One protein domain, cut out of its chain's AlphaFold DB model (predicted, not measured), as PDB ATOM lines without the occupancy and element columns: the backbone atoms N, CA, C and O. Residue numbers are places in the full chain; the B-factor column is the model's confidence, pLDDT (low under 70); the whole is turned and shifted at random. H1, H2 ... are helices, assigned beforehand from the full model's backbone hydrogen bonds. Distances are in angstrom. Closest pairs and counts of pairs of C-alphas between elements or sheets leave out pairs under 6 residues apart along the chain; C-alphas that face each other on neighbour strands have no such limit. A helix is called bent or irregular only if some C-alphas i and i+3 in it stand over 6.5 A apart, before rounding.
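Overview. This is residues 88 to 239 of the 402 residues of the protein "Hypothetical protein" of Pseudictyota dubia (UniProt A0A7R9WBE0). One long helix, H4, is a spine between two lobes: H1, H2 and H3 gather loosely round its first end, and H5, H6 and H7 pack together at its last end, with H8 folding back beyond H7. The 152 printed residues hold eight named helices, H1 to H8 in chain order, and no named strand; the class is all helix. The whole is loose, with a radius of gyration of the C-alphas of 18.4 A and spans of 51 by 35 by 32 A.

Along the chain. H1, residues 88 to 100, begins at C-alpha (262.603, 140.614, 252.024) and is irregular, with C-alphas 92 and 95 7.2 A apart. H2, residues 110 to 120, is irregular too, with C-alphas 116 and 119 8.2 A apart. H3 is residues 123 to 134. H4, residues 138 to 167, is 43.8 A long. H5 is residues 171 to 183, H6 residues 189 to 204, 22.6 A, and H7 residues 208 to 229, 32.1 A. H8, residues 232 to 239, ends at C-alpha (271.207, 160.093, 231.385).

Arrangement. H4 is the hub. Its closest C-alphas to its neighbours are Ala 146 to Ser 111 of H2, 5.1 A, Gly 141 to Gln 133 of H3, 5.2 A, Val 165 to Met 174 of H5, 5.3 A, and Ala 158 to Phe 191 of H6, 4.7 A. H1 touches H2 with residue 100 alone, Val 100 to Val 113, 6.0 A between C-alphas. H6 and H7 form a hairpin at a shallow tilt of 18 degrees, closest at C-alphas 199 and 211, 4.3 A. H7 touches H5, C-alphas 221 and 178, 6.0 A. H7 and H8 only just touch, with 3 pairs of C-alphas within 8 A, the closest Asp 226 and Arg 235, 5.7 A. Every O i to N i+4 pair is within hydrogen-bond range in H3, H4, H5, H6 and H8, against 6 of 9 in H1, 5 of 7 in H2 and 16 of 18 in H7.

Size, cuts and confidence. The C-alphas farthest apart, Pro 106 and Gly 206, are 54.2 A apart. The printed part has no cut and no long link. Residues 88, 89 and 229 are under pLDDT 70.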
ATOM      1  N   GLU A  88     261.704 140.903 253.149       69.12
ATOM      2  CA  GLU A  88     262.603 140.614 252.024       69.12
ATOM      3  C   GLU A  88     263.736 141.637 251.933       69.12
ATOM      4  O   GLU A  88     264.876 141.271 251.650       69.12
ATOM      5  N   ILE A  89     263.444 142.910 252.223       68.56
ATOM      6  CA  ILE A  89     264.457 143.966 252.299       68.56
ATOM      7  C   ILE A  89     265.387 143.698 253.487       68.56
ATOM      8  O   ILE A  89     266.603 143.804 253.365       68.56
ATOM      9  N   ARG A  90     264.851 143.263 254.634       74.88
ATOM     10  CA  ARG A  90     265.704 142.854 255.766       74.88
ATOM     11  C   ARG A  90     266.638 141.708 255.369       74.88
ATOM     12  O   ARG A  90     267.828 141.762 255.672       74.88
ATOM     13  N   ALA A  91     266.107 140.711 254.661       74.38
ATOM     14  CA  ALA A  91     266.865 139.552 254.203       74.38
ATOM     15  C   ALA A  91     267.947 139.918 253.171       74.38
ATOM     16  O   ALA A  91     269.036 139.337 253.189       74.38
ATOM     17  N   SER A  92     267.686 140.889 252.287       76.56
ATOM     18  CA  SER A  92     268.645 141.310 251.258       76.56
ATOM     19  C   SER A  92     269.903 141.954 251.856       76.56
ATOM     20  O   SER A  92     271.001 141.755 251.329       76.56
ATOM     21  N   TYR A  93     269.775 142.649 252.991       84.25
ATOM     22  CA  TYR A  93     270.890 143.304 253.675       84.25
ATOM     23  C   TYR A  93     271.632 142.422 254.684       84.25
ATOM     24  O   TYR A  93     272.674 142.843 255.184       84.25
ATOM     25  N   GLU A  94     271.187 141.195 254.973       82.81
ATOM     26  CA  GLU A  94     271.855 140.315 255.950       82.81
ATOM     27  C   GLU A  94     273.346 140.110 255.662       82.81
ATOM     28  O   GLU A  94     274.176 140.105 256.572       82.81
ATOM     29  N   ASP A  95     273.702 139.941 254.390       81.62
ATOM     30  CA  ASP A  95     275.086 139.694 253.993       81.62
ATOM     31  C   ASP A  95     275.940 140.971 254.031       81.62
ATOM     32  O   ASP A  95     277.159 140.882 254.196       81.62
ATOM     33  N   LEU A  96     275.316 142.151 253.932       83.69
ATOM     34  CA  LEU A  96     275.972 143.432 254.187       83.69
ATOM     35  C   LEU A  96     276.156 143.645 255.693       83.69
ATOM     36  O   LEU A  96     277.268 143.928 256.125       83.69
ATOM     37  N   LEU A  97     275.116 143.401 256.498       87.38
ATOM     38  CA  LEU A  97     275.160 143.491 257.962       87.38
ATOM     39  C   LEU A  97     276.281 142.626 258.548       87.38
ATOM     40  O   LEU A  97     277.022 143.102 259.397       87.38
ATOM     41  N   LYS A  98     276.484 141.399 258.050       86.94
ATOM     42  CA  LYS A  98     277.602 140.527 258.473       86.94
ATOM     43  C   LYS A  98     278.990 141.099 258.168       86.94
ATOM     44  O   LYS A  98     279.964 140.666 258.774       86.94
ATOM     45  N   LYS A  99     279.105 141.990 257.180       85.88
ATOM     46  CA  LYS A  99     280.373 142.629 256.796       85.88
ATOM     47  C   LYS A  99     280.612 143.920 257.563       85.88
ATOM     48  O   LYS A  99     281.766 144.224 257.848       85.88
ATOM     49  N   VAL A 100     279.545 144.677 257.831       88.81
ATOM     50  CA  VAL A 100     279.654 146.026 258.399       88.81
ATOM     51  C   VAL A 100     279.376 146.111 259.895       88.81
ATOM     52  O   VAL A 100     279.650 147.148 260.483       88.81
ATOM     53  N   LEU A 101     278.851 145.054 260.513       89.44
ATOM     54  CA  LEU A 101     278.695 144.959 261.964       89.44
ATOM     55  C   LEU A 101     279.724 143.996 262.567       89.44
ATOM     56  O   LEU A 101     280.300 143.174 261.848       89.44
ATOM     57  N   PRO A 102     279.962 144.075 263.887       86.25
ATOM     58  CA  PRO A 102     280.877 143.177 264.572       86.25
ATOM     59  C   PRO A 102     280.504 141.689 264.423       86.25
ATOM     60  O   PRO A 102     279.326 141.348 264.295       86.25
ATOM     61  N   PRO A 103     281.490 140.774 264.511       85.00
ATOM     62  CA  PRO A 103     282.895 141.030 264.829       85.00
ATOM     63  C   PRO A 103     283.698 141.571 263.637       85.00
ATOM     64  O   PRO A 103     283.736 140.976 262.561       85.00
ATOM     65  N   TYR A 104     284.404 142.678 263.865       86.00
ATOM     66  CA  TYR A 104     285.293 143.288 262.880       86.00
ATOM     67  C   TYR A 104     286.587 142.488 262.697       86.00
ATOM     68  O   TYR A 104     287.039 141.776 263.601       86.00
ATOM     69  N   LYS A 105     287.227 142.628 261.530       85.00
ATOM     70  CA  LYS A 105     288.576 142.086 261.329       85.00
ATOM     71  C   LYS A 105     289.578 142.856 262.205       85.00
ATOM     72  O   LYS A 105     289.325 144.004 262.567       85.00
ATOM     73  N   PRO A 106     290.734 142.266 262.554       83.38
ATOM     74  CA  PRO A 106     291.748 142.971 263.331       83.38
ATOM     75  C   PRO A 106     292.151 144.299 262.668       83.38
ATOM     76  O   PRO A 106     292.628 144.299 261.537       83.38
ATOM     77  N   GLY A 107     291.968 145.412 263.384       81.94
ATOM     78  CA  GLY A 107     292.267 146.765 262.899       81.94
ATOM     79  C   GLY A 107     291.085 147.509 262.269       81.94
ATOM     80  O   GLY A 107     291.193 148.716 262.065       81.94
ATOM     81  N   ASP A 108     289.961 146.834 262.019       88.06
ATOM     82  CA  ASP A 108     288.738 147.489 261.563       88.06
ATOM     83  C   ASP A 108     288.010 148.167 262.735       88.06
ATOM     84  O   ASP A 108     287.927 147.654 263.853       88.06
ATOM     85  N   THR A 109     287.481 149.354 262.455       89.94
ATOM     86  CA  THR A 109     286.675 150.190 263.349       89.94
ATOM     87  C   THR A 109     285.377 150.551 262.626       89.94
ATOM     88  O   THR A 109     285.360 150.514 261.394       89.94
ATOM     89  N   PRO A 110     284.309 150.973 263.329       89.38
ATOM     90  CA  PRO A 110     283.093 151.455 262.671       89.38
ATOM     91  C   PRO A 110     283.388 152.504 261.589       89.38
ATOM     92  O   PRO A 110     282.878 152.409 260.478       89.38
ATOM     93  N   SER A 111     284.310 153.435 261.854       90.19
ATOM     94  CA  SER A 111     284.723 154.455 260.885       90.19
ATOM     95  C   SER A 111     285.439 153.887 259.658       90.19
ATOM     96  O   SER A 111     285.155 154.317 258.544       90.19
ATOM     97  N   SER A 112     286.359 152.925 259.819       90.50
ATOM     98  CA  SER A 112     287.050 152.328 258.663       90.50
ATOM     99  C   SER A 112     286.115 151.454 257.830       90.50
ATOM    100  O   SER A 112     286.227 151.415 256.606       90.50
ATOM    101  N   VAL A 113     285.161 150.787 258.478       90.88
ATOM    102  CA  VAL A 113     284.126 149.991 257.817       90.88
ATOM    103  C   VAL A 113     283.188 150.888 257.018       90.88
ATOM    104  O   VAL A 113     283.009 150.652 255.827       90.88
ATOM    105  N   VAL A 114     282.656 151.951 257.627       90.62
ATOM    106  CA  VAL A 114     281.842 152.949 256.922       90.62
ATOM    107  C   VAL A 114     282.606 153.518 255.735       90.62
ATOM    108  O   VAL A 114     282.070 153.533 254.635       90.62
ATOM    109  N   PHE A 115     283.866 153.916 255.910       88.00
ATOM    110  CA  PHE A 115     284.679 154.453 254.818       88.00
ATOM    111  C   PHE A 115     284.794 153.477 253.632       88.00
ATOM    112  O   PHE A 115     284.612 153.876 252.484       88.00
ATOM    113  N   ASN A 116     285.051 152.194 253.908       86.56
ATOM    114  CA  ASN A 116     285.240 151.166 252.879       86.56
ATOM    115  C   ASN A 116     283.941 150.749 252.178       86.56
ATOM    116  O   ASN A 116     283.976 150.313 251.027       86.56
ATOM    117  N   TYR A 117     282.812 150.828 252.880       86.25
ATOM    118  CA  TYR A 117     281.520 150.348 252.396       86.25
ATOM    119  C   TYR A 117     280.523 151.476 252.115       86.25
ATOM    120  O   TYR A 117     279.388 151.167 251.775       86.25
ATOM    121  N   TYR A 118     280.932 152.747 252.202       85.69
ATOM    122  CA  TYR A 118     280.070 153.935 252.137       85.69
ATOM    123  C   TYR A 118     279.060 153.899 250.982       85.69
ATOM    124  O   TYR A 118     277.875 154.126 251.192       85.69
ATOM    125  N   ASP A 119     279.502 153.526 249.780       80.50
ATOM    126  CA  ASP A 119     278.651 153.489 248.582       80.50
ATOM    127  C   ASP A 119     277.547 152.408 248.635       80.50
ATOM    128  O   ASP A 119     276.658 152.389 247.786       80.50
ATOM    129  N   GLN A 120     277.600 151.493 249.608       81.44
ATOM    130  CA  GLN A 120     276.587 150.461 249.867       81.44
ATOM    131  C   GLN A 120     275.598 150.870 250.973       81.44
ATOM    132  O   GLN A 120     274.648 150.134 251.229       81.44
ATOM    133  N   PHE A 121     275.802 152.018 251.635       82.88
ATOM    134  CA  PHE A 121     274.869 152.570 252.621       82.88
ATOM    135  C   PHE A 121     273.806 153.412 251.917       82.88
ATOM    136  O   PHE A 121     273.874 154.640 251.884       82.88
ATOM    137  N   ASP A 122     272.813 152.741 251.343       81.62
ATOM    138  CA  ASP A 122     271.625 153.404 250.812       81.62
ATOM    139  C   ASP A 122     270.613 153.766 251.924       81.62
ATOM    140  O   ASP A 122     270.751 153.385 253.092       81.62
ATOM    141  N   ALA A 123     269.572 154.517 251.558       78.31
ATOM    142  CA  ALA A 123     268.553 154.986 252.496       78.31
ATOM    143  C   ALA A 123     267.794 153.841 253.198       78.31
ATOM    144  O   ALA A 123     267.419 153.973 254.365       78.31
ATOM    145  N   GLN A 124     267.579 152.707 252.518       77.31
ATOM    146  CA  GLN A 124     266.894 151.551 253.101       77.31
ATOM    147  C   GLN A 124     267.792 150.861 254.124       77.31
ATOM    148  O   GLN A 124     267.334 150.508 255.211       77.31
ATOM    149  N   PHE A 125     269.082 150.739 253.824       84.31
ATOM    150  CA  PHE A 125     270.056 150.186 254.747       84.31
ATOM    151  C   PHE A 125     270.218 151.043 256.006       84.31
ATOM    152  O   PHE A 125     270.222 150.511 257.118       84.31
ATOM    153  N   VAL A 126     270.268 152.371 255.857       87.81
ATOM    154  CA  VAL A 126     270.264 153.302 256.997       87.81
ATOM    155  C   VAL A 126     269.019 153.096 257.858       87.81
ATOM    156  O   VAL A 126     269.126 153.024 259.079       87.81
ATOM    157  N   LYS A 127     267.847 152.906 257.242       84.94
ATOM    158  CA  LYS A 127     266.611 152.611 257.974       84.94
ATOM    159  C   LYS A 127     266.688 151.286 258.742       84.94
ATOM    160  O   LYS A 127     266.299 151.248 259.908       84.94
ATOM    161  N   VAL A 128     267.240 150.229 258.135       86.44
ATOM    162  CA  VAL A 128     267.480 148.940 258.813       86.44
ATOM    163  C   VAL A 128     268.369 149.136 260.041       86.44
ATOM    164  O   VAL A 128     268.055 148.623 261.114       86.44
ATOM    165  N   LEU A 129     269.465 149.888 259.912       89.44
ATOM    166  CA  LEU A 129     270.358 150.176 261.036       89.44
ATOM    167  C   LEU A 129     269.647 150.971 262.141       89.44
ATOM    168  O   LEU A 129     269.777 150.615 263.312       89.44
ATOM    169  N   SER A 130     268.839 151.972 261.781       88.81
ATOM    170  CA  SER A 130     268.065 152.778 262.735       88.81
ATOM    171  C   SER A 130     267.042 151.942 263.505       88.81
ATOM    172  O   SER A 130     266.902 152.088 264.717       88.81
ATOM    173  N   GLU A 131     266.353 151.006 262.846       88.31
ATOM    174  CA  GLU A 131     265.459 150.074 263.538       88.31
ATOM    175  C   GLU A 131     266.213 149.167 264.516       88.31
ATOM    176  O   GLU A 131     265.740 148.922 265.626       88.31
ATOM    177  N   ARG A 132     267.396 148.664 264.139       89.69
ATOM    178  CA  ARG A 132     268.219 147.840 265.040       89.69
ATOM    179  C   ARG A 132     268.696 148.643 266.245       89.69
ATOM    180  O   ARG A 132     268.583 148.149 267.366       89.69
ATOM    181  N   GLN A 133     269.131 149.884 266.037       92.06
ATOM    182  CA  GLN A 133     269.485 150.807 267.116       92.06
ATOM    183  C   GLN A 133     268.299 151.039 268.064       92.06
ATOM    184  O   GLN A 133     268.455 150.917 269.279       92.06
ATOM    185  N   ASN A 134     267.104 151.297 267.525       90.12
ATOM    186  CA  ASN A 134     265.880 151.475 268.316       90.12
ATOM    187  C   ASN A 134     265.495 150.209 269.100       90.12
ATOM    188  O   ASN A 134     264.921 150.303 270.183       90.12
ATOM    189  N   ASN A 135     265.866 149.033 268.591       90.25
ATOM    190  CA  ASN A 135     265.716 147.742 269.265       90.25
ATOM    191  C   ASN A 135     266.866 147.414 270.244       90.25
ATOM    192  O   ASN A 135     266.902 146.313 270.796       90.25
ATOM    193  N   GLY A 136     267.790 148.350 270.487       88.56
ATOM    194  CA  GLY A 136     268.865 148.227 271.474       88.56
ATOM    195  C   GLY A 136     270.202 147.701 270.939       88.56
ATOM    196  O   GLY A 136     271.085 147.391 271.738       88.56
ATOM    197  N   ASP A 137     270.379 147.600 269.619       90.75
ATOM    198  CA  ASP A 137     271.659 147.239 268.996       90.75
ATOM    199  C   ASP A 137     272.627 148.438 269.016       90.75
ATOM    200  O   ASP A 137     272.575 149.336 268.170       90.75
ATOM    201  N   ALA A 138     273.511 148.465 270.017       90.38
ATOM    202  CA  ALA A 138     274.491 149.536 270.192       90.38
ATOM    203  C   ALA A 138     275.524 149.602 269.052       90.38
ATOM    204  O   ALA A 138     276.026 150.686 268.752       90.38
ATOM    205  N   ASP A 139     275.817 148.474 268.396       91.50
ATOM    206  CA  ASP A 139     276.783 148.422 267.297       91.50
ATOM    207  C   ASP A 139     276.215 149.084 266.037       91.50
ATOM    208  O   ASP A 139     276.932 149.803 265.337       91.50
ATOM    209  N   ALA A 140     274.913 148.914 265.785       91.44
ATOM    210  CA  ALA A 140     274.208 149.642 264.731       91.44
ATOM    211  C   ALA A 140     274.229 151.161 264.978       91.44
ATOM    212  O   ALA A 140     274.472 151.926 264.045       91.44
ATOM    213  N   GLY A 141     274.057 151.596 266.233       90.31
ATOM    214  CA  GLY A 141     274.185 153.006 266.618       90.31
ATOM    215  C   GLY A 141     275.586 153.568 266.356       90.31
ATOM    216  O   GLY A 141     275.724 154.597 265.703       90.31
ATOM    217  N   ALA A 142     276.635 152.849 266.768       91.75
ATOM    218  CA  ALA A 142     278.019 153.264 266.523       91.75
ATOM    219  C   ALA A 142     278.362 153.360 265.023       91.75
ATOM    220  O   ALA A 142     279.174 154.195 264.618       91.75
ATOM    221  N   LEU A 143     277.755 152.507 264.193       92.75
ATOM    222  CA  LEU A 143     277.919 152.542 262.741       92.75
ATOM    223  C   LEU A 143     277.193 153.741 262.108       92.75
ATOM    224  O   LEU A 143     277.741 154.365 261.202       92.75
ATOM    225  N   LEU A 144     275.999 154.087 262.599       92.00
ATOM    226  CA  LEU A 144     275.249 155.273 262.169       92.00
ATOM    227  C   LEU A 144     275.962 156.577 262.543       92.00
ATOM    228  O   LEU A 144     276.060 157.472 261.707       92.00
ATOM    229  N   ASP A 145     276.524 156.664 263.749       93.38
ATOM    230  CA  ASP A 145     277.321 157.823 264.172       93.38
ATOM    231  C   ASP A 145     278.564 157.987 263.279       93.38
ATOM    232  O   ASP A 145     278.851 159.072 262.772       93.38
ATOM    233  N   ALA A 146     279.269 156.883 262.999       93.06
ATOM    234  CA  ALA A 146     280.413 156.888 262.090       93.06
ATOM    235  C   ALA A 146     280.029 157.262 260.645       93.06
ATOM    236  O   ALA A 146     280.813 157.922 259.956       93.06
ATOM    237  N   LEU A 147     278.836 156.863 260.186       92.12
ATOM    238  CA  LEU A 147     278.280 157.263 258.894       92.12
ATOM    239  C   LEU A 147     278.018 158.768 258.837       92.12
ATOM    240  O   LEU A 147     278.401 159.397 257.852       92.12
ATOM    241  N   ALA A 148     277.430 159.348 259.882       90.38
ATOM    242  CA  ALA A 148     277.180 160.785 259.958       90.38
ATOM    243  C   ALA A 148     278.488 161.599 259.907       90.38
ATOM    244  O   ALA A 148     278.593 162.562 259.142       90.38
ATOM    245  N   ASP A 149     279.515 161.170 260.647       92.44
ATOM    246  CA  ASP A 149     280.842 161.798 260.620       92.44
ATOM    247  C   ASP A 149     281.488 161.732 259.225       92.44
ATOM    248  O   ASP A 149     282.099 162.700 258.758       92.44
ATOM    249  N   GLU A 150     281.380 160.589 258.542       90.88
ATOM    250  CA  GLU A 150     281.915 160.411 257.189       90.88
ATOM    251  C   GLU A 150     281.151 161.253 256.156       90.88
ATOM    252  O   GLU A 150     281.772 161.921 255.324       90.88
ATOM    253  N   GLN A 151     279.819 161.303 256.250       88.38
ATOM    254  CA  GLN A 151     278.978 162.180 255.430       88.38
ATOM    255  C   GLN A 151     279.398 163.646 255.585       88.38
ATOM    256  O   GLN A 151     279.586 164.347 254.588       88.38
ATOM    257  N   GLN A 152     279.623 164.106 256.819       90.19
ATOM    258  CA  GLN A 152     280.051 165.479 257.085       90.19
ATOM    259  C   GLN A 152     281.416 165.795 256.455       90.19
ATOM    260  O   GLN A 152     281.586 166.862 255.855       90.19
ATOM    261  N   LYS A 153     282.386 164.874 256.540       91.31
ATOM    262  CA  LYS A 153     283.709 165.039 255.908       91.31
ATOM    263  C   LYS A 153     283.604 165.152 254.393       91.31
ATOM    264  O   LYS A 153     284.247 166.022 253.804       91.31
ATOM    265  N   ARG A 154     282.785 164.307 253.761       89.25
ATOM    266  CA  ARG A 154     282.592 164.324 252.306       89.25
ATOM    267  C   ARG A 154     281.883 165.588 251.839       89.25
ATOM    268  O   ARG A 154     282.340 166.216 250.892       89.25
ATOM    269  N   ILE A 155     280.854 166.044 252.558       89.31
ATOM    270  CA  ILE A 155     280.193 167.329 252.276       89.31
ATOM    271  C   ILE A 155     281.185 168.495 252.389       89.31
ATOM    272  O   ILE A 155     281.186 169.383 251.534       89.31
ATOM    273  N   ALA A 156     282.052 168.501 253.407       91.44
ATOM    274  CA  ALA A 156     283.074 169.537 253.560       91.44
ATOM    275  C   ALA A 156     284.078 169.525 252.391       91.44
ATOM    276  O   ALA A 156     284.327 170.566 251.782       91.44
ATOM    277  N   ALA A 157     284.585 168.347 252.017       91.88
ATOM    278  CA  ALA A 157     285.493 168.189 250.882       91.88
ATOM    279  C   ALA A 157     284.843 168.603 249.550       91.88
ATOM    280  O   ALA A 157     285.455 169.317 248.750       91.88
ATOM    281  N   ALA A 158     283.589 168.212 249.327       92.31
ATOM    282  CA  ALA A 158     282.810 168.590 248.156       92.31
ATOM    283  C   ALA A 158     282.556 170.105 248.106       92.31
ATOM    284  O   ALA A 158     282.677 170.724 247.050       92.31
ATOM    285  N   THR A 159     282.291 170.726 249.258       91.56
ATOM    286  CA  THR A 159     282.130 172.180 249.383       91.56
ATOM    287  C   THR A 159     283.410 172.917 248.998       91.56
ATOM    288  O   THR A 159     283.361 173.892 248.249       91.56
ATOM    289  N   ASP A 160     284.566 172.465 249.483       94.19
ATOM    290  CA  ASP A 160     285.847 173.094 249.156       94.19
ATOM    291  C   ASP A 160     286.241 172.872 247.692       94.19
ATOM    292  O   ASP A 160     286.706 173.802 247.031       94.19
ATOM    293  N   THR A 161     285.939 171.694 247.147       93.19
ATOM    294  CA  THR A 161     286.105 171.391 245.719       93.19
ATOM    295  C   THR A 161     285.226 172.300 244.858       93.19
ATOM    296  O   THR A 161     285.680 172.850 243.854       93.19
ATOM    297  N   LEU A 162     283.973 172.530 245.261       92.88
ATOM    298  CA  LEU A 162     283.070 173.427 244.546       92.88
ATOM    299  C   LEU A 162     283.574 174.875 244.594       92.88
ATOM    300  O   LEU A 162     283.579 175.550 243.566       92.88
ATOM    301  N   LYS A 163     284.072 175.347 245.744       93.38
ATOM    302  CA  LYS A 163     284.712 176.672 245.845       93.38
ATOM    303  C   LYS A 163     285.916 176.793 244.910       93.38
ATOM    304  O   LYS A 163     286.053 177.824 244.253       93.38
ATOM    305  N   GLU A 164     286.765 175.766 244.828       93.38
ATOM    306  CA  GLU A 164     287.908 175.731 243.903       93.38
ATOM    307  C   GLU A 164     287.430 175.902 242.456       93.38
ATOM    308  O   GLU A 164     287.916 176.792 241.756       93.38
ATOM    309  N   VAL A 165     286.425 175.128 242.029       93.06
ATOM    310  CA  VAL A 165     285.850 175.226 240.678       93.06
ATOM    311  C   VAL A 165     285.299 176.627 240.418       93.06
ATOM    312  O   VAL A 165     285.662 177.251 239.423       93.06
ATOM    313  N   LEU A 166     284.475 177.163 241.321       91.88
ATOM    314  CA  LEU A 166     283.833 178.468 241.134       91.88
ATOM    315  C   LEU A 166     284.823 179.639 241.163       91.88
ATOM    316  O   LEU A 166     284.597 180.647 240.491       91.88
ATOM    317  N   SER A 167     285.950 179.502 241.866       93.56
ATOM    318  CA  SER A 167     287.001 180.530 241.910       93.56
ATOM    319  C   SER A 167     287.654 180.804 240.548       93.56
ATOM    320  O   SER A 167     288.249 181.863 240.353       93.56
ATOM    321  N   LEU A 168     287.503 179.891 239.580       92.31
ATOM    322  CA  LEU A 168     288.058 180.031 238.232       92.31
ATOM    323  C   LEU A 168     287.350 181.101 237.386       92.31
ATOM    324  O   LEU A 168     287.914 181.534 236.380       92.31
ATOM    325  N   GLY A 169     286.137 181.516 237.771       85.88
ATOM    326  CA  GLY A 169     285.383 182.639 237.194       85.88
ATOM    327  C   GLY A 169     284.824 182.438 235.777       85.88
ATOM    328  O   GLY A 169     283.718 182.891 235.493       85.88
ATOM    329  N   GLU A 170     285.529 181.729 234.894       91.50
ATOM    330  CA  GLU A 170     285.098 181.463 233.515       91.50
ATOM    331  C   GLU A 170     284.424 180.083 233.371       91.50
ATOM    332  O   GLU A 170     285.073 179.072 233.661       91.50
ATOM    333  N   PRO A 171     283.189 179.989 232.831       91.06
ATOM    334  CA  PRO A 171     282.451 178.724 232.714       91.06
ATOM    335  C   PRO A 171     283.219 177.584 232.027       91.06
ATOM    336  O   PRO A 171     283.211 176.457 232.509       91.06
ATOM    337  N   MET A 172     283.950 177.866 230.942       91.00
ATOM    338  CA  MET A 172     284.749 176.840 230.251       91.00
ATOM    339  C   MET A 172     285.898 176.301 231.113       91.00
ATOM    340  O   MET A 172     286.220 175.114 231.049       91.00
ATOM    341  N   ARG A 173     286.516 177.149 231.945       93.00
ATOM    342  CA  ARG A 173     287.569 176.712 232.875       93.00
ATOM    343  C   ARG A 173     286.986 175.873 234.004       93.00
ATOM    344  O   ARG A 173     287.611 174.892 234.396       93.00
ATOM    345  N   MET A 174     285.788 176.221 234.478       93.81
ATOM    346  CA  MET A 174     285.056 175.435 235.474       93.81
ATOM    347  C   MET A 174     284.743 174.029 234.949       93.81
ATOM    348  O   MET A 174     285.043 173.044 235.618       93.81
ATOM    349  N   GLU A 175     284.229 173.912 233.722       92.25
ATOM    350  CA  GLU A 175     283.979 172.611 233.083       92.25
ATOM    351  C   GLU A 175     285.263 171.796 232.892       92.25
ATOM    352  O   GLU A 175     285.285 170.594 233.160       92.25
ATOM    353  N   GLY A 176     286.354 172.442 232.466       92.19
ATOM    354  CA  GLY A 176     287.662 171.794 232.355       92.19
ATOM    355  C   GLY A 176     288.187 171.287 233.703       92.19
ATOM    356  O   GLY A 176     288.719 170.178 233.784       92.19
ATOM    357  N   ALA A 177     287.991 172.059 234.775       92.69
ATOM    358  CA  ALA A 177     288.352 171.654 236.128       92.69
ATOM    359  C   ALA A 177     287.518 170.465 236.614       92.69
ATOM    360  O   ALA A 177     288.086 169.544 237.192       92.69
ATOM    361  N   ILE A 178     286.219 170.426 236.305       93.38
ATOM    362  CA  ILE A 178     285.349 169.275 236.590       93.38
ATOM    363  C   ILE A 178     285.882 168.004 235.924       93.38
ATOM    364  O   ILE A 178     285.992 166.974 236.578       93.38
ATOM    365  N   VAL A 179     286.299 168.064 234.656       92.06
ATOM    366  CA  VAL A 179     286.883 166.892 233.972       92.06
ATOM    367  C   VAL A 179     288.158 166.410 234.673       92.06
ATOM    368  O   VAL A 179     288.364 165.206 234.834       92.06
ATOM    369  N   ARG A 180     289.022 167.334 235.109       92.69
ATOM    370  CA  ARG A 180     290.229 166.991 235.874       92.69
ATOM    371  C   ARG A 180     289.874 166.348 237.219       92.69
ATOM    372  O   ARG A 180     290.397 165.284 237.530       92.69
ATOM    373  N   LEU A 181     288.981 166.966 237.987       91.44
ATOM    374  CA  LEU A 181     288.556 166.491 239.307       91.44
ATOM    375  C   LEU A 181     287.861 165.131 239.231       91.44
ATOM    376  O   LEU A 181     288.089 164.288 240.095       91.44
ATOM    377  N   ALA A 182     287.085 164.889 238.172       89.56
ATOM    378  CA  ALA A 182     286.519 163.580 237.896       89.56
ATOM    379  C   ALA A 182     287.636 162.539 237.786       89.56
ATOM    380  O   ALA A 182     287.625 161.558 238.518       89.56
ATOM    381  N   ARG A 183     288.650 162.767 236.937       87.06
ATOM    382  CA  ARG A 183     289.795 161.843 236.774       87.06
ATOM    383  C   ARG A 183     290.572 161.599 238.069       87.06
ATOM    384  O   ARG A 183     291.155 160.534 238.224       87.06
ATOM    385  N   GLU A 184     290.583 162.570 238.979       88.81
ATOM    386  CA  GLU A 184     291.197 162.460 240.308       88.81
ATOM    387  C   GLU A 184     290.302 161.743 241.341       88.81
ATOM    388  O   GLU A 184     290.718 161.587 242.486       88.81
ATOM    389  N   GLY A 185     289.085 161.326 240.971       84.75
ATOM    390  CA  GLY A 185     288.129 160.672 241.871       84.75
ATOM    391  C   GLY A 185     287.497 161.615 242.899       84.75
ATOM    392  O   GLY A 185     286.992 161.158 243.918       84.75
ATOM    393  N   LYS A 186     287.538 162.933 242.659       86.19
ATOM    394  CA  LYS A 186     287.048 163.969 243.589       86.19
ATOM    395  C   LYS A 186     285.608 164.415 243.328       86.19
ATOM    396  O   LYS A 186     285.119 165.308 244.010       86.19
ATOM    397  N   ILE A 187     284.946 163.838 242.326       87.75
ATOM    398  CA  ILE A 187     283.523 164.071 242.061       87.75
ATOM    399  C   ILE A 187     282.735 162.916 242.665       87.75
ATOM    400  O   ILE A 187     282.606 161.848 242.064       87.75
ATOM    401  N   ASP A 188     282.225 163.143 243.867       83.88
ATOM    402  CA  ASP A 188     281.400 162.205 244.613       83.88
ATOM    403  C   ASP A 188     279.925 162.639 244.624       83.88
ATOM    404  O   ASP A 188     279.519 163.584 243.946       83.88
ATOM    405  N   GLU A 189     279.073 161.872 245.307       84.19
ATOM    406  CA  GLU A 189     277.639 162.181 245.393       84.19
ATOM    407  C   GLU A 189     277.349 163.514 246.107       84.19
ATOM    408  O   GLU A 189     276.614 164.328 245.545       84.19
ATOM    409  N   PRO A 190     277.980 163.826 247.257       87.44
ATOM    410  CA  PRO A 190     277.856 165.140 247.884       87.44
ATOM    411  C   PRO A 190     278.174 166.313 246.953       87.44
ATOM    412  O   PRO A 190     277.475 167.323 246.995       87.44
ATOM    413  N   PHE A 191     279.180 166.196 246.080       91.38
ATOM    414  CA  PHE A 191     279.485 167.246 245.106       91.38
ATOM    415  C   PHE A 191     278.343 167.493 244.109       91.38
ATOM    416  O   PHE A 191     278.024 168.648 243.815       91.38
ATOM    417  N   LEU A 192     277.704 166.432 243.608       90.94
ATOM    418  CA  LEU A 192     276.563 166.549 242.694       90.94
ATOM    419  C   LEU A 192     275.344 167.165 243.392       90.94
ATOM    420  O   LEU A 192     274.762 168.116 242.867       90.94
ATOM    421  N   LEU A 193     275.026 166.694 244.600       88.19
ATOM    422  CA  LEU A 193     273.922 167.221 245.406       88.19
ATOM    423  C   LEU A 193     274.118 168.702 245.746       88.19
ATOM    424  O   LEU A 193     273.170 169.484 245.706       88.19
ATOM    425  N   LEU A 194     275.353 169.129 246.030       91.38
ATOM    426  CA  LEU A 194     275.656 170.541 246.260       91.38
ATOM    427  C   LEU A 194     275.419 171.392 245.008       91.38
ATOM    428  O   LEU A 194     274.905 172.504 245.127       91.38
ATOM    429  N   LEU A 195     275.779 170.915 243.814       92.56
ATOM    430  CA  LEU A 195     275.509 171.642 242.568       92.56
ATOM    431  C   LEU A 195     274.005 171.803 242.322       92.56
ATOM    432  O   LEU A 195     273.560 172.891 241.956       92.56
ATOM    433  N   GLU A 196     273.227 170.754 242.571       89.94
ATOM    434  CA  GLU A 196     271.772 170.782 242.447       89.94
ATOM    435  C   GLU A 196     271.121 171.721 243.471       89.94
ATOM    436  O   GLU A 196     270.345 172.605 243.099       89.94
ATOM    437  N   ALA A 197     271.499 171.610 244.745       89.75
ATOM    438  CA  ALA A 197     271.001 172.481 245.803       89.75
ATOM    439  C   ALA A 197     271.293 173.962 245.502       89.75
ATOM    440  O   ALA A 197     270.405 174.810 245.620       89.75
ATOM    441  N   ASN A 198     272.507 174.277 245.035       91.69
ATOM    442  CA  ASN A 198     272.874 175.637 244.637       91.69
ATOM    443  C   ASN A 198     272.105 176.112 243.395       91.69
ATOM    444  O   ASN A 198     271.715 177.280 243.331       91.69
ATOM    445  N   ALA A 199     271.853 175.236 242.417       91.12
ATOM    446  CA  ALA A 199     271.035 175.569 241.253       91.12
ATOM    447  C   ALA A 199     269.596 175.925 241.653       91.12
ATOM    448  O   ALA A 199     269.060 176.941 241.200       91.12
ATOM    449  N   ASN A 200     268.992 175.121 242.530       89.69
ATOM    450  CA  ASN A 200     267.630 175.319 243.017       89.69
ATOM    451  C   ASN A 200     267.523 176.581 243.878       89.69
ATOM    452  O   ASN A 200     266.617 177.389 243.674       89.69
ATOM    453  N   GLN A 201     268.493 176.817 244.765       90.88
ATOM    454  CA  GLN A 201     268.556 178.039 245.566       90.88
ATOM    455  C   GLN A 201     268.706 179.292 244.689       90.88
ATOM    456  O   GLN A 201     268.009 180.283 244.908       90.88
ATOM    457  N   ALA A 202     269.574 179.256 243.674       91.12
ATOM    458  CA  ALA A 202     269.747 180.366 242.740       91.12
ATOM    459  C   ALA A 202     268.472 180.632 241.924       91.12
ATOM    460  O   ALA A 202     268.079 181.788 241.762       91.12
ATOM    461  N   ALA A 203     267.795 179.579 241.457       90.06
ATOM    462  CA  ALA A 203     266.531 179.697 240.736       90.06
ATOM    463  C   ALA A 203     265.429 180.305 241.620       90.06
ATOM    464  O   ALA A 203     264.763 181.250 241.197       90.06
ATOM    465  N   ALA A 204     265.291 179.829 242.862       91.19
ATOM    466  CA  ALA A 204     264.337 180.362 243.836       91.19
ATOM    467  C   ALA A 204     264.617 181.833 244.193       91.19
ATOM    468  O   ALA A 204     263.691 182.611 244.411       91.19
ATOM    469  N   ALA A 205     265.888 182.241 244.191       92.50
ATOM    470  CA  ALA A 205     266.303 183.629 244.386       92.50
ATOM    471  C   ALA A 205     266.155 184.513 243.126       92.50
ATOM    472  O   ALA A 205     266.525 185.687 243.158       92.50
ATOM    473  N   GLY A 206     265.654 183.975 242.006       91.06
ATOM    474  CA  GLY A 206     265.504 184.700 240.739       91.06
ATOM    475  C   GLY A 206     266.814 184.912 239.965       91.06
ATOM    476  O   GLY A 206     266.842 185.645 238.977       91.06
ATOM    477  N   ALA A 207     267.907 184.269 240.378       92.69
ATOM    478  CA  ALA A 207     269.212 184.352 239.735       92.69
ATOM    479  C   ALA A 207     269.352 183.281 238.636       92.69
ATOM    480  O   ALA A 207     270.052 182.280 238.797       92.69
ATOM    481  N   ALA A 208     268.694 183.510 237.494       89.88
ATOM    482  CA  ALA A 208     268.644 182.550 236.385       89.88
ATOM    483  C   ALA A 208     270.033 182.168 235.829       89.88
ATOM    484  O   ALA A 208     270.295 180.992 235.605       89.88
ATOM    485  N   GLY A 209     270.944 183.137 235.670       90.31
ATOM    486  CA  GLY A 209     272.296 182.888 235.144       90.31
ATOM    487  C   GLY A 209     273.133 181.941 236.019       90.31
ATOM    488  O   GLY A 209     273.624 180.930 235.517       90.31
ATOM    489  N   PRO A 210     273.281 182.209 237.332       91.50
ATOM    490  CA  PRO A 210     273.927 181.274 238.251       91.50
ATOM    491  C   PRO A 210     273.245 179.904 238.312       91.50
ATOM    492  O   PRO A 210     273.940 178.893 238.342       91.50
ATOM    493  N   ALA A 211     271.909 179.851 238.276       91.44
ATOM    494  CA  ALA A 211     271.181 178.584 238.261       91.44
ATOM    495  C   ALA A 211     271.517 177.743 237.017       91.44
ATOM    496  O   ALA A 211     271.797 176.550 237.127       91.44
ATOM    497  N   GLU A 212     271.547 178.367 235.838       92.56
ATOM    498  CA  GLU A 212     271.904 177.706 234.582       92.56
ATOM    499  C   GLU A 212     273.360 177.222 234.581       92.56
ATOM    500  O   GLU A 212     273.631 176.083 234.193       92.56
ATOM    501  N   LEU A 213     274.291 178.033 235.097       92.56
ATOM    502  CA  LEU A 213     275.688 177.632 235.264       92.56
ATOM    503  C   LEU A 213     275.810 176.394 236.164       92.56
ATOM    504  O   LEU A 213     276.475 175.435 235.779       92.56
ATOM    505  N   MET A 214     275.153 176.382 237.329       93.06
ATOM    506  CA  MET A 214     275.208 175.242 238.255       93.06
ATOM    507  C   MET A 214     274.618 173.973 237.638       93.06
ATOM    508  O   MET A 214     275.232 172.913 237.738       93.06
ATOM    509  N   ARG A 215     273.490 174.073 236.918       92.38
ATOM    510  CA  ARG A 215     272.910 172.934 236.182       92.38
ATOM    511  C   ARG A 215     273.859 172.407 235.114       92.38
ATOM    512  O   ARG A 215     274.027 171.196 234.981       92.38
ATOM    513  N   ARG A 216     274.513 173.302 234.372       92.25
ATOM    514  CA  ARG A 216     275.474 172.939 233.326       92.25
ATOM    515  C   ARG A 216     276.703 172.230 233.905       92.25
ATOM    516  O   ARG A 216     277.096 171.178 233.401       92.25
ATOM    517  N   LEU A 217     277.262 172.753 234.997       92.81
ATOM    518  CA  LEU A 217     278.356 172.113 235.735       92.81
ATOM    519  C   LEU A 217     277.929 170.758 236.320       92.81
ATOM    520  O   LEU A 217     278.671 169.788 236.193       92.81
ATOM    521  N   GLY A 218     276.718 170.667 236.879       91.94
ATOM    522  CA  GLY A 218     276.125 169.424 237.385       91.94
ATOM    523  C   GLY A 218     275.982 168.361 236.300       91.94
ATOM    524  O   GLY A 218     276.441 167.232 236.478       91.94
ATOM    525  N   LYS A 219     275.448 168.735 235.128       90.81
ATOM    526  CA  LYS A 219     275.345 167.844 233.964       90.81
ATOM    527  C   LYS A 219     276.720 167.314 233.558       90.81
ATOM    528  O   LYS A 219     276.878 166.105 233.406       90.81
ATOM    529  N   ARG A 220     277.725 168.193 233.468       91.50
ATOM    530  CA  ARG A 220     279.096 167.804 233.117       91.50
ATOM    531  C   ARG A 220     279.735 166.882 234.158       91.50
ATOM    532  O   ARG A 220     280.362 165.895 233.787       91.50
ATOM    533  N   ALA A 221     279.577 167.185 235.444       90.75
ATOM    534  CA  ALA A 221     280.123 166.382 236.535       90.75
ATOM    535  C   ALA A 221     279.516 164.974 236.557       90.75
ATOM    536  O   ALA A 221     280.247 163.988 236.645       90.75
ATOM    537  N   ALA A 222     278.196 164.872 236.396       88.81
ATOM    538  CA  ALA A 222     277.501 163.594 236.337       88.81
ATOM    539  C   ALA A 222     277.891 162.774 235.094       88.81
ATOM    540  O   ALA A 222     278.106 161.571 235.200       88.81
ATOM    541  N   GLU A 223     278.053 163.409 233.927       88.56
ATOM    542  CA  GLU A 223     278.563 162.739 232.720       88.56
ATOM    543  C   GLU A 223     279.971 162.164 232.911       88.56
ATOM    544  O   GLU A 223     280.245 161.052 232.463       88.56
ATOM    545  N   GLU A 224     280.878 162.900 233.557       89.00
ATOM    546  CA  GLU A 224     282.230 162.403 233.821       89.00
ATOM    547  C   GLU A 224     282.247 161.307 234.898       89.00
ATOM    548  O   GLU A 224     282.995 160.341 234.756       89.00
ATOM    549  N   LYS A 225     281.387 161.391 235.922       84.94
ATOM    550  CA  LYS A 225     281.216 160.331 236.930       84.94
ATOM    551  C   LYS A 225     280.676 159.040 236.303       84.94
ATOM    552  O   LYS A 225     281.227 157.964 236.524       84.94
ATOM    553  N   ASP A 226     279.661 159.138 235.444       84.44
ATOM    554  CA  ASP A 226     279.110 157.982 234.726       84.44
ATOM    555  C   ASP A 226     280.117 157.353 233.743       84.44
ATOM    556  O   ASP A 226     279.973 156.197 233.345       84.44
ATOM    557  N   LYS A 227     281.179 158.063 233.344       83.69
ATOM    558  CA  LYS A 227     282.241 157.456 232.527       83.69
ATOM    559  C   LYS A 227     283.094 156.442 233.282       83.69
ATOM    560  O   LYS A 227     283.685 155.579 232.639       83.69
ATOM    561  N   GLN A 228     283.164 156.548 234.605       77.00
ATOM    562  CA  GLN A 228     284.137 155.813 235.412       77.00
ATOM    563  C   GLN A 228     283.624 154.472 235.929       77.00
ATOM    564  O   GLN A 228     284.429 153.567 236.135       77.00
ATOM    565  N   SER A 229     282.309 154.333 236.115       64.50
ATOM    566  CA  SER A 229     281.772 153.235 236.932       64.50
ATOM    567  C   SER A 229     280.553 152.524 236.342       64.50
ATOM    568  O   SER A 229     280.038 151.608 236.978       64.50
ATOM    569  N   SER A 230     280.064 152.912 235.159       71.00
ATOM    570  CA  SER A 230     278.891 152.281 234.542       71.00
ATOM    571  C   SER A 230     279.154 151.771 233.127       71.00
ATOM    572  O   SER A 230     279.921 152.359 232.356       71.00
ATOM    573  N   THR A 231     278.489 150.657 232.794       83.25
ATOM    574  CA  THR A 231     278.394 150.165 231.416       83.25
ATOM    575  C   THR A 231     277.680 151.204 230.552       83.25
ATOM    576  O   THR A 231     277.000 152.099 231.072       83.25
ATOM    577  N   LYS A 232     277.841 151.128 229.230       86.19
ATOM    578  CA  LYS A 232     277.277 152.138 228.327       86.19
ATOM    579  C   LYS A 232     275.747 152.196 228.421       86.19
ATOM    580  O   LYS A 232     275.179 153.285 228.389       86.19
ATOM    581  N   GLU A 233     275.108 151.056 228.662       86.62
ATOM    582  CA  GLU A 233     273.663 150.903 228.858       86.62
ATOM    583  C   GLU A 233     273.207 151.616 230.136       86.62
ATOM    584  O   GLU A 233     272.270 152.412 230.117       86.62
ATOM    585  N   ILE A 234     273.905 151.387 231.256       84.75
ATOM    586  CA  ILE A 234     273.577 152.015 232.544       84.75
ATOM    587  C   ILE A 234     273.860 153.519 232.506       84.75
ATOM    588  O   ILE A 234     273.109 154.304 233.082       84.75
ATOM    589  N   ARG A 235     274.912 153.946 231.801       87.00
ATOM    590  CA  ARG A 235     275.191 155.365 231.546       87.00
ATOM    591  C   ARG A 235     274.062 156.020 230.758       87.00
ATOM    592  O   ARG A 235     273.617 157.102 231.137       87.00
ATOM    593  N   LEU A 236     273.595 155.373 229.689       89.00
ATOM    594  CA  LEU A 236     272.469 155.859 228.897       89.00
ATOM    595  C   LEU A 236     271.201 155.945 229.753       89.00
ATOM    596  O   LEU A 236     270.558 156.990 229.779       89.00
ATOM    597  N   LEU A 237     270.903 154.909 230.542       89.38
ATOM    598  CA  LEU A 237     269.731 154.882 231.415       89.38
ATOM    599  C   LEU A 237     269.768 156.008 232.454       89.38
ATOM    600  O   LEU A 237     268.787 156.726 232.621       89.38
ATOM    601  N   ARG A 238     270.911 156.231 233.112       87.12
ATOM    602  CA  ARG A 238     271.086 157.345 234.061       87.12
ATOM    603  C   ARG A 238     270.955 158.713 233.405       87.12
ATOM    604  O   ARG A 238     270.501 159.651 234.054       87.12
ATOM    605  N   LYS A 239     271.379 158.852 232.148       88.25
ATOM    606  CA  LYS A 239     271.207 160.093 231.385       88.25
ATOM    607  C   LYS A 239     269.727 160.342 231.090       88.25
ATOM    608  O   LYS A 239     269.255 161.448 231.314       88.25
TER     609      LYS A 239